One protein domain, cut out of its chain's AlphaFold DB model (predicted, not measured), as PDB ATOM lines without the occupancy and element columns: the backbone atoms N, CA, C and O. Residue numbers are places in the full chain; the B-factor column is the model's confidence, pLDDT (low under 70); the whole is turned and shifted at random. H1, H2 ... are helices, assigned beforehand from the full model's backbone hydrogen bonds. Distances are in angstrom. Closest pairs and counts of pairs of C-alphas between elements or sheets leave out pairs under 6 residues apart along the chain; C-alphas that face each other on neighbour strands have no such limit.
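What this domain is: This is residues 2 to 79 of the 387 residues of an uncharacterized protein of Meiothermus sp. Pnk-1 (UniProt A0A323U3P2). What does the model look like? A short helix, H1, sits in the middle between H2 and H5, while H4 and H5 follow each other end to end along the longest axis and both cross H1. H3 packs on H1 and makes a corner with H2, and the end of H5 sticks out with residues 74 to 79. What is it made of, and how large is it? The printed part has 78 residues with five named helices, H1 to H5 in order along the chain, and no named strand, an all-helix class. It is compact, with a radius of gyration of the C-alphas of 12.6 A and spans of 37 by 29 by 18 A.

How they stand to each other: Which helix is the hub? It is H1, residues 2 to 11, which touches H3, residues 39 to 45, H4, residues 52 to 62, and H5, residues 65 to 77; the helix packing is mostly crossed, with none of these three pairs at a shallow tilt. The closest C-alphas are those of Lys 2 and Glu 40 at 6.6 A for H3, a steep tilt of 64 degrees, of Leu 8 and Leu 61 at 6.1 A for H4, only just about perpendicular at 72 degrees, and of Val 4 and Ala 69 at 5.8 A for H5, only just about perpendicular at 70.3 degrees. Where does H2, residues 22 to 36, stand? It is close to H1 but not clearly touching, closest at the C-alphas of Leu 9 and Arg 26, 6.6 A, with a shallow tilt of 28 degrees, opposite ways. With residues 30 to 36 alone it touches H3, only at the corner, the C-alphas of Ala 33 and Leu 39 being closest at 4.6 A; H2 and H5 are apart. How do the helix backbones run? Each O i to N i+4 pair is within hydrogen-bond range in H2, H3, H4 and H5, and 5 of 6 are in H1.

Where its parts are: Where does H1 begin? C-alpha 2 is at (161.645, 184.448, 92.740), and H1 is 14.7 A long. How long are the others? H2 measures 21.5 A, H3 10.1 A, H4 15.2 A and H5 18.3 A. Where does H5 end? C-alpha 77 is at (171.573, 195.616, 85.027).

The domain as a whole: How far does it reach? The two C-alphas farthest apart, those of Glu 52 and Gln 78, are 38.3 A apart. Is anything cut or uncertain? The printed part has no cut and no long link; no printed residue has a pLDDT under 70.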
ATOM      1  N   LYS A   2     162.253 183.979  91.470       79.75
ATOM      2  CA  LYS A   2     161.645 184.448  92.740       79.75
ATOM      3  C   LYS A   2     161.155 185.917  92.758       79.75
ATOM      4  O   LYS A   2     159.982 186.126  93.047       79.75
ATOM      5  N   PRO A   3     161.935 186.935  92.332       90.75
ATOM      6  CA  PRO A   3     161.427 188.315  92.285       90.75
ATOM      7  C   PRO A   3     160.294 188.529  91.271       90.75
ATOM      8  O   PRO A   3     159.472 189.422  91.448       90.75
ATOM      9  N   VAL A   4     160.220 187.697  90.229       95.88
ATOM     10  CA  VAL A   4     159.209 187.799  89.169       95.88
ATOM     11  C   VAL A   4     157.814 187.517  89.722       95.88
ATOM     12  O   VAL A   4     156.905 188.279  89.418       95.88
ATOM     13  N   TYR A   5     157.633 186.510  90.584       96.06
ATOM     14  CA  TYR A   5     156.328 186.235  91.207       96.06
ATOM     15  C   TYR A   5     155.830 187.406  92.046       96.06
ATOM     16  O   TYR A   5     154.667 187.794  91.954       96.06
ATOM     17  N   TRP A   6     156.726 188.034  92.801       96.25
ATOM     18  CA  TRP A   6     156.398 189.220  93.581       96.25
ATOM     19  C   TRP A   6     156.081 190.435  92.705       96.25
ATOM     20  O   TRP A   6     155.146 191.180  93.003       96.25
ATOM     21  N   MET A   7     156.797 190.618  91.593       97.38
ATOM     22  CA  MET A   7     156.501 191.665  90.609       97.38
ATOM     23  C   MET A   7     155.167 191.429  89.888       97.38
ATOM     24  O   MET A   7     154.405 192.376  89.695       97.38
ATOM     25  N   LEU A   8     154.839 190.179  89.546       96.81
ATOM     26  CA  LEU A   8     153.535 189.788  89.003       96.81
ATOM     27  C   LEU A   8     152.419 190.039  90.012       96.81
ATOM     28  O   LEU A   8     151.413 190.661  89.680       96.81
ATOM     29  N   LEU A   9     152.614 189.643  91.268       95.56
ATOM     30  CA  LEU A   9     151.657 189.928  92.325       95.56
ATOM     31  C   LEU A   9     151.460 191.440  92.495       95.56
ATOM     32  O   LEU A   9     150.332 191.887  92.669       95.56
ATOM     33  N   ALA A  10     152.524 192.241  92.424       95.31
ATOM     34  CA  ALA A  10     152.455 193.690  92.595       95.31
ATOM     35  C   ALA A  10     151.808 194.421  91.407       95.31
ATOM     36  O   ALA A  10     151.069 195.388  91.611       95.31
ATOM     37  N   HIS A  11     152.096 193.991  90.177       95.81
ATOM     38  CA  HIS A  11     151.823 194.787  88.975       95.81
ATOM     39  C   HIS A  11     151.170 194.040  87.823       95.81
ATOM     40  O   HIS A  11     150.693 194.702  86.906       95.81
ATOM     41  N   GLY A  12     151.153 192.709  87.849       95.56
ATOM     42  CA  GLY A  12     150.509 191.918  86.811       95.56
ATOM     43  C   GLY A  12     149.040 192.301  86.675       95.56
ATOM     44  O   GLY A  12     148.359 192.633  87.659       95.56
ATOM     45  N   GLU A  13     148.573 192.319  85.434       94.88
ATOM     46  CA  GLU A  13     147.209 192.697  85.118       94.88
ATOM     47  C   GLU A  13     146.261 191.591  85.565       94.88
ATOM     48  O   GLU A  13     146.423 190.428  85.202       94.88
ATOM     49  N   LEU A  14     145.275 191.965  86.380       93.62
ATOM     50  CA  LEU A  14     144.191 191.066  86.751       93.62
ATOM     51  C   LEU A  14     143.099 191.106  85.670       93.62
ATOM     52  O   LEU A  14     142.929 192.156  85.031       93.62
ATOM     53  N   PRO A  15     142.313 190.023  85.511       90.25
ATOM     54  CA  PRO A  15     141.155 190.030  84.622       90.25
ATOM     55  C   PRO A  15     140.206 191.196  84.944       90.25
ATOM     56  O   PRO A  15     140.148 191.657  86.090       90.25
ATOM     57  N   SER A  16     139.475 191.685  83.935       89.06
ATOM     58  CA  SER A  16     138.615 192.883  84.017       89.06
ATOM     59  C   SER A  16     137.731 192.904  85.258       89.06
ATOM     60  O   SER A  16     137.657 193.923  85.946       89.06
ATOM     61  N   ASP A  17     137.148 191.754  85.576       89.88
ATOM     62  CA  ASP A  17     136.135 191.586  86.616       89.88
ATOM     63  C   ASP A  17     136.717 191.772  88.028       89.88
ATOM     64  O   ASP A  17     135.994 192.062  88.978       89.88
ATOM     65  N   TYR A  18     138.047 191.702  88.163       89.69
ATOM     66  CA  TYR A  18     138.767 191.871  89.428       89.69
ATOM     67  C   TYR A  18     139.481 193.212  89.555       89.69
ATOM     68  O   TYR A  18     140.073 193.482  90.602       89.69
ATOM     69  N   LYS A  19     139.446 194.085  88.538       86.38
ATOM     70  CA  LYS A  19     140.178 195.365  88.585       86.38
ATOM     71  C   LYS A  19     139.729 196.253  89.750       86.38
ATOM     72  O   LYS A  19     140.572 196.871  90.396       86.38
ATOM     73  N   SER A  20     138.433 196.270  90.067       88.31
ATOM     74  CA  SER A  20     137.873 197.029  91.198       88.31
ATOM     75  C   SER A  20     138.264 196.452  92.565       88.31
ATOM     76  O   SER A  20     138.430 197.203  93.524       88.31
ATOM     77  N   ARG A  21     138.482 195.133  92.647       91.44
ATOM     78  CA  ARG A  21     138.836 194.390  93.872       91.44
ATOM     79  C   ARG A  21     140.294 193.933  93.895       91.44
ATOM     80  O   ARG A  21     140.684 193.079  94.688       91.44
ATOM     81  N   ALA A  22     141.137 194.537  93.061       90.69
ATOM     82  CA  ALA A  22     142.491 194.062  92.804       90.69
ATOM     83  C   ALA A  22     143.363 193.979  94.066       90.69
ATOM     84  O   ALA A  22     144.234 193.118  94.187       90.69
ATOM     85  N   ARG A  23     143.134 194.881  95.024       89.00
ATOM     86  CA  ARG A  23     143.803 194.861  96.327       89.00
ATOM     87  C   ARG A  23     143.375 193.664  97.174       89.00
ATOM     88  O   ARG A  23     144.229 193.036  97.787       89.00
ATOM     89  N   GLU A  24     142.081 193.377  97.229       91.50
ATOM     90  CA  GLU A  24     141.529 192.281  98.034       91.50
ATOM     91  C   GLU A  24     142.057 190.940  97.544       91.50
ATOM     92  O   GLU A  24     142.598 190.183  98.343       91.50
ATOM     93  N   VAL A  25     142.014 190.721  96.226       93.75
ATOM     94  CA  VAL A  25     142.531 189.510  95.575       93.75
ATOM     95  C   VAL A  25     144.011 189.300  95.900       93.75
ATOM     96  O   VAL A  25     144.412 188.227  96.342       93.75
ATOM     97  N   ARG A  26     144.843 190.340  95.754       93.38
ATOM     98  CA  ARG A  26     146.280 190.251  96.074       93.38
ATOM     99  C   ARG A  26     146.533 189.961  97.552       93.38
ATOM    100  O   ARG A  26     147.412 189.170  97.877       93.38
ATOM    101  N   LEU A  27     145.772 190.591  98.449       91.75
ATOM    102  CA  LEU A  27     145.867 190.320  99.883       91.75
ATOM    103  C   LEU A  27     145.445 188.890 100.211       91.75
ATOM    104  O   LEU A  27     146.033 188.279 101.097       91.75
ATOM    105  N   GLU A  28     144.449 188.353  99.517       93.94
ATOM    106  CA  GLU A  28     144.009 186.979  99.699       93.94
ATOM    107  C   GLU A  28     145.082 185.981  99.256       93.94
ATOM    108  O   GLU A  28     145.465 185.133 100.058       93.94
ATOM    109  N   ILE A  29     145.671 186.167  98.070       94.06
ATOM    110  CA  ILE A  29     146.824 185.377  97.605       94.06
ATOM    111  C   ILE A  29     147.963 185.430  98.639       94.06
ATOM    112  O   ILE A  29     148.515 184.395  99.009       94.06
ATOM    113  N   LEU A  30     148.269 186.611  99.190       91.62
ATOM    114  CA  LEU A  30     149.286 186.758 100.241       91.62
ATOM    115  C   LEU A  30     148.945 186.024 101.542       91.62
ATOM    116  O   LEU A  30     149.850 185.543 102.225       91.62
ATOM    117  N   ARG A  31     147.663 185.926 101.917       91.75
ATOM    118  CA  ARG A  31     147.255 185.141 103.094       91.75
ATOM    119  C   ARG A  31     147.532 183.659 102.883       91.75
ATOM    120  O   ARG A  31     148.024 183.022 103.810       91.75
ATOM    121  N   TYR A  32     147.247 183.128 101.695       93.94
ATOM    122  CA  TYR A  32     147.579 181.742 101.359       93.94
ATOM    123  C   TYR A  32     149.092 181.531 101.309       93.94
ATOM    124  O   TYR A  32     149.581 180.621 101.970       93.94
ATOM    125  N   ALA A  33     149.840 182.443 100.682       91.69
ATOM    126  CA  ALA A  33     151.304 182.396 100.640       91.69
ATOM    127  C   ALA A  33     151.936 182.374 102.042       91.69
ATOM    128  O   ALA A  33     152.940 181.713 102.278       91.69
ATOM    129  N   ARG A  34     151.340 183.080 103.014       89.00
ATOM    130  CA  ARG A  34     151.786 183.014 104.412       89.00
ATOM    131  C   ARG A  34     151.498 181.653 105.055       89.00
ATOM    132  O   ARG A  34     152.312 181.198 105.850       89.00
ATOM    133  N   LYS A  35     150.358 181.021 104.754       90.12
ATOM    134  CA  LYS A  35     150.000 179.695 105.293       90.12
ATOM    135  C   LYS A  35     150.895 178.587 104.734       90.12
ATOM    136  O   LYS A  35     151.236 177.673 105.471       90.12
ATOM    137  N   THR A  36     151.280 178.688 103.463       88.62
ATOM    138  CA  THR A  36     152.172 177.731 102.788       88.62
ATOM    139  C   THR A  36     153.656 177.994 103.055       88.62
ATOM    140  O   THR A  36     154.493 177.168 102.719       88.62
ATOM    141  N   GLY A  37     153.997 179.127 103.674       87.94
ATOM    142  CA  GLY A  37     155.359 179.510 104.052       87.94
ATOM    143  C   GLY A  37     155.960 180.591 103.153       87.94
ATOM    144  O   GLY A  37     156.614 181.505 103.661       87.94
ATOM    145  N   SER A  38     155.708 180.556 101.841       90.81
ATOM    146  CA  SER A  38     156.096 181.636 100.927       90.81
ATOM    147  C   SER A  38     155.217 181.717  99.672       90.81
ATOM    148  O   SER A  38     154.400 180.836  99.399       90.81
ATOM    149  N   LEU A  39     155.375 182.803  98.903       93.62
ATOM    150  CA  LEU A  39     154.681 182.970  97.621       93.62
ATOM    151  C   LEU A  39     155.202 181.982  96.572       93.62
ATOM    152  O   LEU A  39     154.432 181.478  95.768       93.62
ATOM    153  N   GLU A  40     156.501 181.699  96.605       93.44
ATOM    154  CA  GLU A  40     157.158 180.707  95.761       93.44
ATOM    155  C   GLU A  40     156.610 179.308  96.047       93.44
ATOM    156  O   GLU A  40     156.156 178.646  95.127       93.44
ATOM    157  N   GLU A  41     156.548 178.899  97.318       93.81
ATOM    158  CA  GLU A  41     155.998 177.589  97.692       93.81
ATOM    159  C   GLU A  41     154.518 177.456  97.301       93.81
ATOM    160  O   GLU A  41     154.094 176.407  96.817       93.81
ATOM    161  N   LEU A  42     153.737 178.536  97.454       94.50
ATOM    162  CA  LEU A  42     152.351 178.571  96.984       94.50
ATOM    163  C   LEU A  42     152.257 178.331  95.471       94.50
ATOM    164  O   LEU A  42     151.430 177.544  95.029       94.50
ATOM    165  N   ILE A  43     153.066 179.037  94.683       94.69
ATOM    166  CA  ILE A  43     152.977 179.017  93.220       94.69
ATOM    167  C   ILE A  43     153.551 177.723  92.635       94.69
ATOM    168  O   ILE A  43     152.945 177.158  91.727       94.69
ATOM    169  N   ASP A  44     154.696 177.267  93.142       94.06
ATOM    170  CA  ASP A  44     155.457 176.167  92.549       94.06
ATOM    171  C   ASP A  44     154.871 174.799  92.922       94.06
ATOM    172  O   ASP A  44     154.858 173.894  92.088       94.06
ATOM    173  N   ASN A  45     154.368 174.647  94.155       94.56
ATOM    174  CA  ASN A  45     154.048 173.329  94.717       94.56
ATOM    175  C   ASN A  45     152.624 173.201  95.272       94.56
ATOM    176  O   ASN A  45     152.165 172.088  95.513       94.56
ATOM    177  N   ARG A  46     151.934 174.318  95.529       94.62
ATOM    178  CA  ARG A  46     150.683 174.334  96.309       94.62
ATOM    179  C   ARG A  46     149.590 175.180  95.680       94.62
ATOM    180  O   ARG A  46     148.733 175.722  96.376       94.62
ATOM    181  N   LEU A  47     149.605 175.303  94.356       94.31
ATOM    182  CA  LEU A  47     148.607 176.108  93.668       94.31
ATOM    183  C   LEU A  47     147.198 175.533  93.875       94.31
ATOM    184  O   LEU A  47     146.251 176.296  94.037       94.31
ATOM    185  N   ASP A  48     147.090 174.207  93.965       94.69
ATOM    186  CA  ASP A  48     145.829 173.492  94.180       94.69
ATOM    187  C   ASP A  48     145.232 173.716  95.588       94.69
ATOM    188  O   ASP A  48     144.041 173.482  95.785       94.69
ATOM    189  N   ASP A  49     146.009 174.252  96.545       93.44
ATOM    190  CA  ASP A  49     145.515 174.655  97.875       93.44
ATOM    191  C   ASP A  49     144.646 175.935  97.807       93.44
ATOM    192  O   ASP A  49     143.964 176.293  98.775       93.44
ATOM    193  N   LEU A  50     144.682 176.668  96.686       95.50
ATOM    194  CA  LEU A  50     143.848 177.848  96.459       95.50
ATOM    195  C   LEU A  50     142.439 177.461  95.978       95.50
ATOM    196  O   LEU A  50     142.286 176.505  95.219       95.50
ATOM    197  N   PRO A  51     141.408 178.267  96.288       96.69
ATOM    198  CA  PRO A  51     140.130 178.213  95.582       96.69
ATOM    199  C   PRO A  51     140.317 178.317  94.061       96.69
ATOM    200  O   PRO A  51     141.149 179.099  93.597       96.69
ATOM    201  N   GLU A  52     139.504 177.592  93.288       96.19
ATOM    202  CA  GLU A  52     139.595 177.506  91.817       96.19
ATOM    203  C   GLU A  52     139.638 178.889  91.135       96.19
ATOM    204  O   GLU A  52     140.412 179.131  90.206       96.19
ATOM    205  N   GLU A  53     138.874 179.845  91.667       94.44
ATOM    206  CA  GLU A  53     138.885 181.237  91.225       94.44
ATOM    207  C   GLU A  53     140.276 181.890  91.340       94.44
ATOM    208  O   GLU A  53     140.760 182.502  90.383       94.44
ATOM    209  N   LEU A  54     140.946 181.736  92.488       95.81
ATOM    210  CA  LEU A  54     142.287 182.280  92.711       95.81
ATOM    211  C   LEU A  54     143.342 181.525  91.903       95.81
ATOM    212  O   LEU A  54     144.273 182.160  91.408       95.81
ATOM    213  N   GLN A  55     143.188 180.212  91.711       96.50
ATOM    214  CA  GLN A  55     144.070 179.443  90.830       96.50
ATOM    215  C   GLN A  55     144.063 180.018  89.414       96.50
ATOM    216  O   GLN A  55     145.123 180.296  88.854       96.50
ATOM    217  N   ARG A  56     142.874 180.263  88.850       95.62
ATOM    218  CA  ARG A  56     142.720 180.861  87.518       95.62
ATOM    219  C   ARG A  56     143.386 182.233  87.433       95.62
ATOM    220  O   ARG A  56     144.075 182.520  86.456       95.62
ATOM    221  N   ILE A  57     143.217 183.066  88.461       96.31
ATOM    222  CA  ILE A  57     143.852 184.389  88.528       96.31
ATOM    223  C   ILE A  57     145.379 184.263  88.557       96.31
ATOM    224  O   ILE A  57     146.059 184.953  87.799       96.31
ATOM    225  N   VAL A  58     145.929 183.387  89.401       96.19
ATOM    226  CA  VAL A  58     147.381 183.181  89.497       96.19
ATOM    227  C   VAL A  58     147.940 182.636  88.182       96.19
ATOM    228  O   VAL A  58     148.952 183.148  87.714       96.19
ATOM    229  N   ARG A  59     147.266 181.686  87.522       95.88
ATOM    230  CA  ARG A  59     147.674 181.190  86.195       95.88
ATOM    231  C   ARG A  59     147.711 182.315  85.151       95.88
ATOM    232  O   ARG A  59     148.722 182.458  84.472       95.88
ATOM    233  N   GLY A  60     146.697 183.182  85.107       95.75
ATOM    234  CA  GLY A  60     146.690 184.354  84.217       95.75
ATOM    235  C   GLY A  60     147.772 185.399  84.539       95.75
ATOM    236  O   GLY A  60     148.266 186.096  83.651       95.75
ATOM    237  N   LEU A  61     148.198 185.507  85.801       95.88
ATOM    238  CA  LEU A  61     149.379 186.298  86.161       95.88
ATOM    239  C   LEU A  61     150.670 185.636  85.655       95.88
ATOM    240  O   LEU A  61     151.553 186.330  85.157       95.88
ATOM    241  N   LEU A  62     150.790 184.311  85.756       96.00
ATOM    242  CA  LEU A  62     151.974 183.568  85.311       96.00
ATOM    243  C   LEU A  62     152.180 183.624  83.792       96.00
ATOM    244  O   LEU A  62     153.325 183.622  83.342       96.00
ATOM    245  N   GLU A  63     151.121 183.783  82.999       96.25
ATOM    246  CA  GLU A  63     151.230 184.049  81.553       96.25
ATOM    247  C   GLU A  63     152.012 185.344  81.247       96.25
ATOM    248  O   GLU A  63     152.643 185.475  80.198       96.25
ATOM    249  N   GLN A  64     152.056 186.287  82.194       96.00
ATOM    250  CA  GLN A  64     152.805 187.543  82.089       96.00
ATOM    251  C   GLN A  64     154.250 187.423  82.619       96.00
ATOM    252  O   GLN A  64     154.971 188.423  82.702       96.00
ATOM    253  N   ALA A  65     154.712 186.222  82.995       95.69
ATOM    254  CA  ALA A  65     156.016 186.027  83.630       95.69
ATOM    255  C   ALA A  65     157.194 186.407  82.727       95.69
ATOM    256  O   ALA A  65     158.151 187.011  83.208       95.69
ATOM    257  N   THR A  66     157.130 186.112  81.427       96.31
ATOM    258  CA  THR A  66     158.218 186.405  80.480       96.31
ATOM    259  C   THR A  66     158.542 187.903  80.380       96.31
ATOM    260  O   THR A  66     159.688 188.272  80.655       96.31
ATOM    261  N   PRO A  67     157.591 188.806  80.054       95.75
ATOM    262  CA  PRO A  67     157.889 190.240  80.029       95.75
ATOM    263  C   PRO A  67     158.306 190.774  81.407       95.75
ATOM    264  O   PRO A  67     159.165 191.654  81.492       95.75
ATOM    265  N   MET A  68     157.764 190.216  82.493       96.69
ATOM    266  CA  MET A  68     158.160 190.598  83.849       96.69
ATOM    267  C   MET A  68     159.597 190.159  84.187       96.69
ATOM    268  O   MET A  68     160.335 190.901  84.836       96.69
ATOM    269  N   ALA A  69     160.038 188.996  83.703       96.56
ATOM    270  CA  ALA A  69     161.406 188.506  83.857       96.56
ATOM    271  C   ALA A  69     162.421 189.366  83.088       96.56
ATOM    272  O   ALA A  69     163.495 189.651  83.618       96.56
ATOM    273  N   LEU A  70     162.070 189.840  81.886       96.62
ATOM    274  CA  LEU A  70     162.890 190.805  81.144       96.62
ATOM    275  C   LEU A  70     163.035 192.121  81.915       96.62
ATOM    276  O   LEU A  70     164.134 192.664  82.023       96.62
ATOM    277  N   LEU A  71     161.942 192.606  82.512       96.75
ATOM    278  CA  LEU A  71     161.967 193.812  83.337       96.75
ATOM    279  C   LEU A  71     162.833 193.638  84.592       96.75
ATOM    280  O   LEU A  71     163.551 194.556  84.981       96.75
ATOM    281  N   TRP A  72     162.795 192.455  85.208       96.94
ATOM    282  CA  TRP A  72     163.684 192.105  86.314       96.94
ATOM    283  C   TRP A  72     165.161 192.063  85.894       96.94
ATOM    284  O   TRP A  72     166.010 192.529  86.654       96.94
ATOM    285  N   SER A  73     165.479 191.569  84.691       96.69
ATOM    286  CA  SER A  73     166.846 191.642  84.149       96.69
ATOM    287  C   SER A  73     167.313 193.091  84.015       96.69
ATOM    288  O   SER A  73     168.369 193.436  84.539       96.69
ATOM    289  N   GLU A  74     166.485 193.962  83.424       97.19
ATOM    290  CA  GLU A  74     166.809 195.389  83.270       97.19
ATOM    291  C   GLU A  74     167.021 196.073  84.632       97.19
ATOM    292  O   GLU A  74     167.962 196.846  84.792       97.19
ATOM    293  N   LEU A  75     166.201 195.760  85.646       96.88
ATOM    294  CA  LEU A  75     166.404 196.256  87.014       96.88
ATOM    295  C   LEU A  75     167.794 195.895  87.548       96.88
ATOM    296  O   LEU A  75     168.504 196.768  88.046       96.88
ATOM    297  N   ARG A  76     168.193 194.627  87.411       95.56
ATOM    298  CA  ARG A  76     169.492 194.139  87.894       95.56
ATOM    299  C   ARG A  76     170.661 194.787  87.161       95.56
ATOM    300  O   ARG A  76     171.638 195.153  87.805       95.56
ATOM    301  N   GLU A  77     170.556 194.946  85.847       95.94
ATOM    302  CA  GLU A  77     171.573 195.616  85.027       95.94
ATOM    303  C   GLU A  77     171.764 197.085  85.428       95.94
ATOM    304  O   GLU A  77     172.879 197.596  85.379       95.94
ATOM    305  N   GLN A  78     170.699 197.755  85.876       93.06
ATOM    306  CA  GLN A  78     170.752 199.129  86.391       93.06
ATOM    307  C   GLN A  78     171.151 199.210  87.877       93.06
ATOM    308  O   GLN A  78     171.105 200.289  88.465       93.06
ATOM    309  N   GLY A  79     171.511 198.088  88.509       94.06
ATOM    310  CA  GLY A  79     171.872 198.034  89.928       94.06
ATOM    311  C   GLY A  79     170.690 198.198  90.888       94.06
ATOM    312  O   GLY A  79     170.900 198.378  92.088       94.06
TER     313      GLY A  79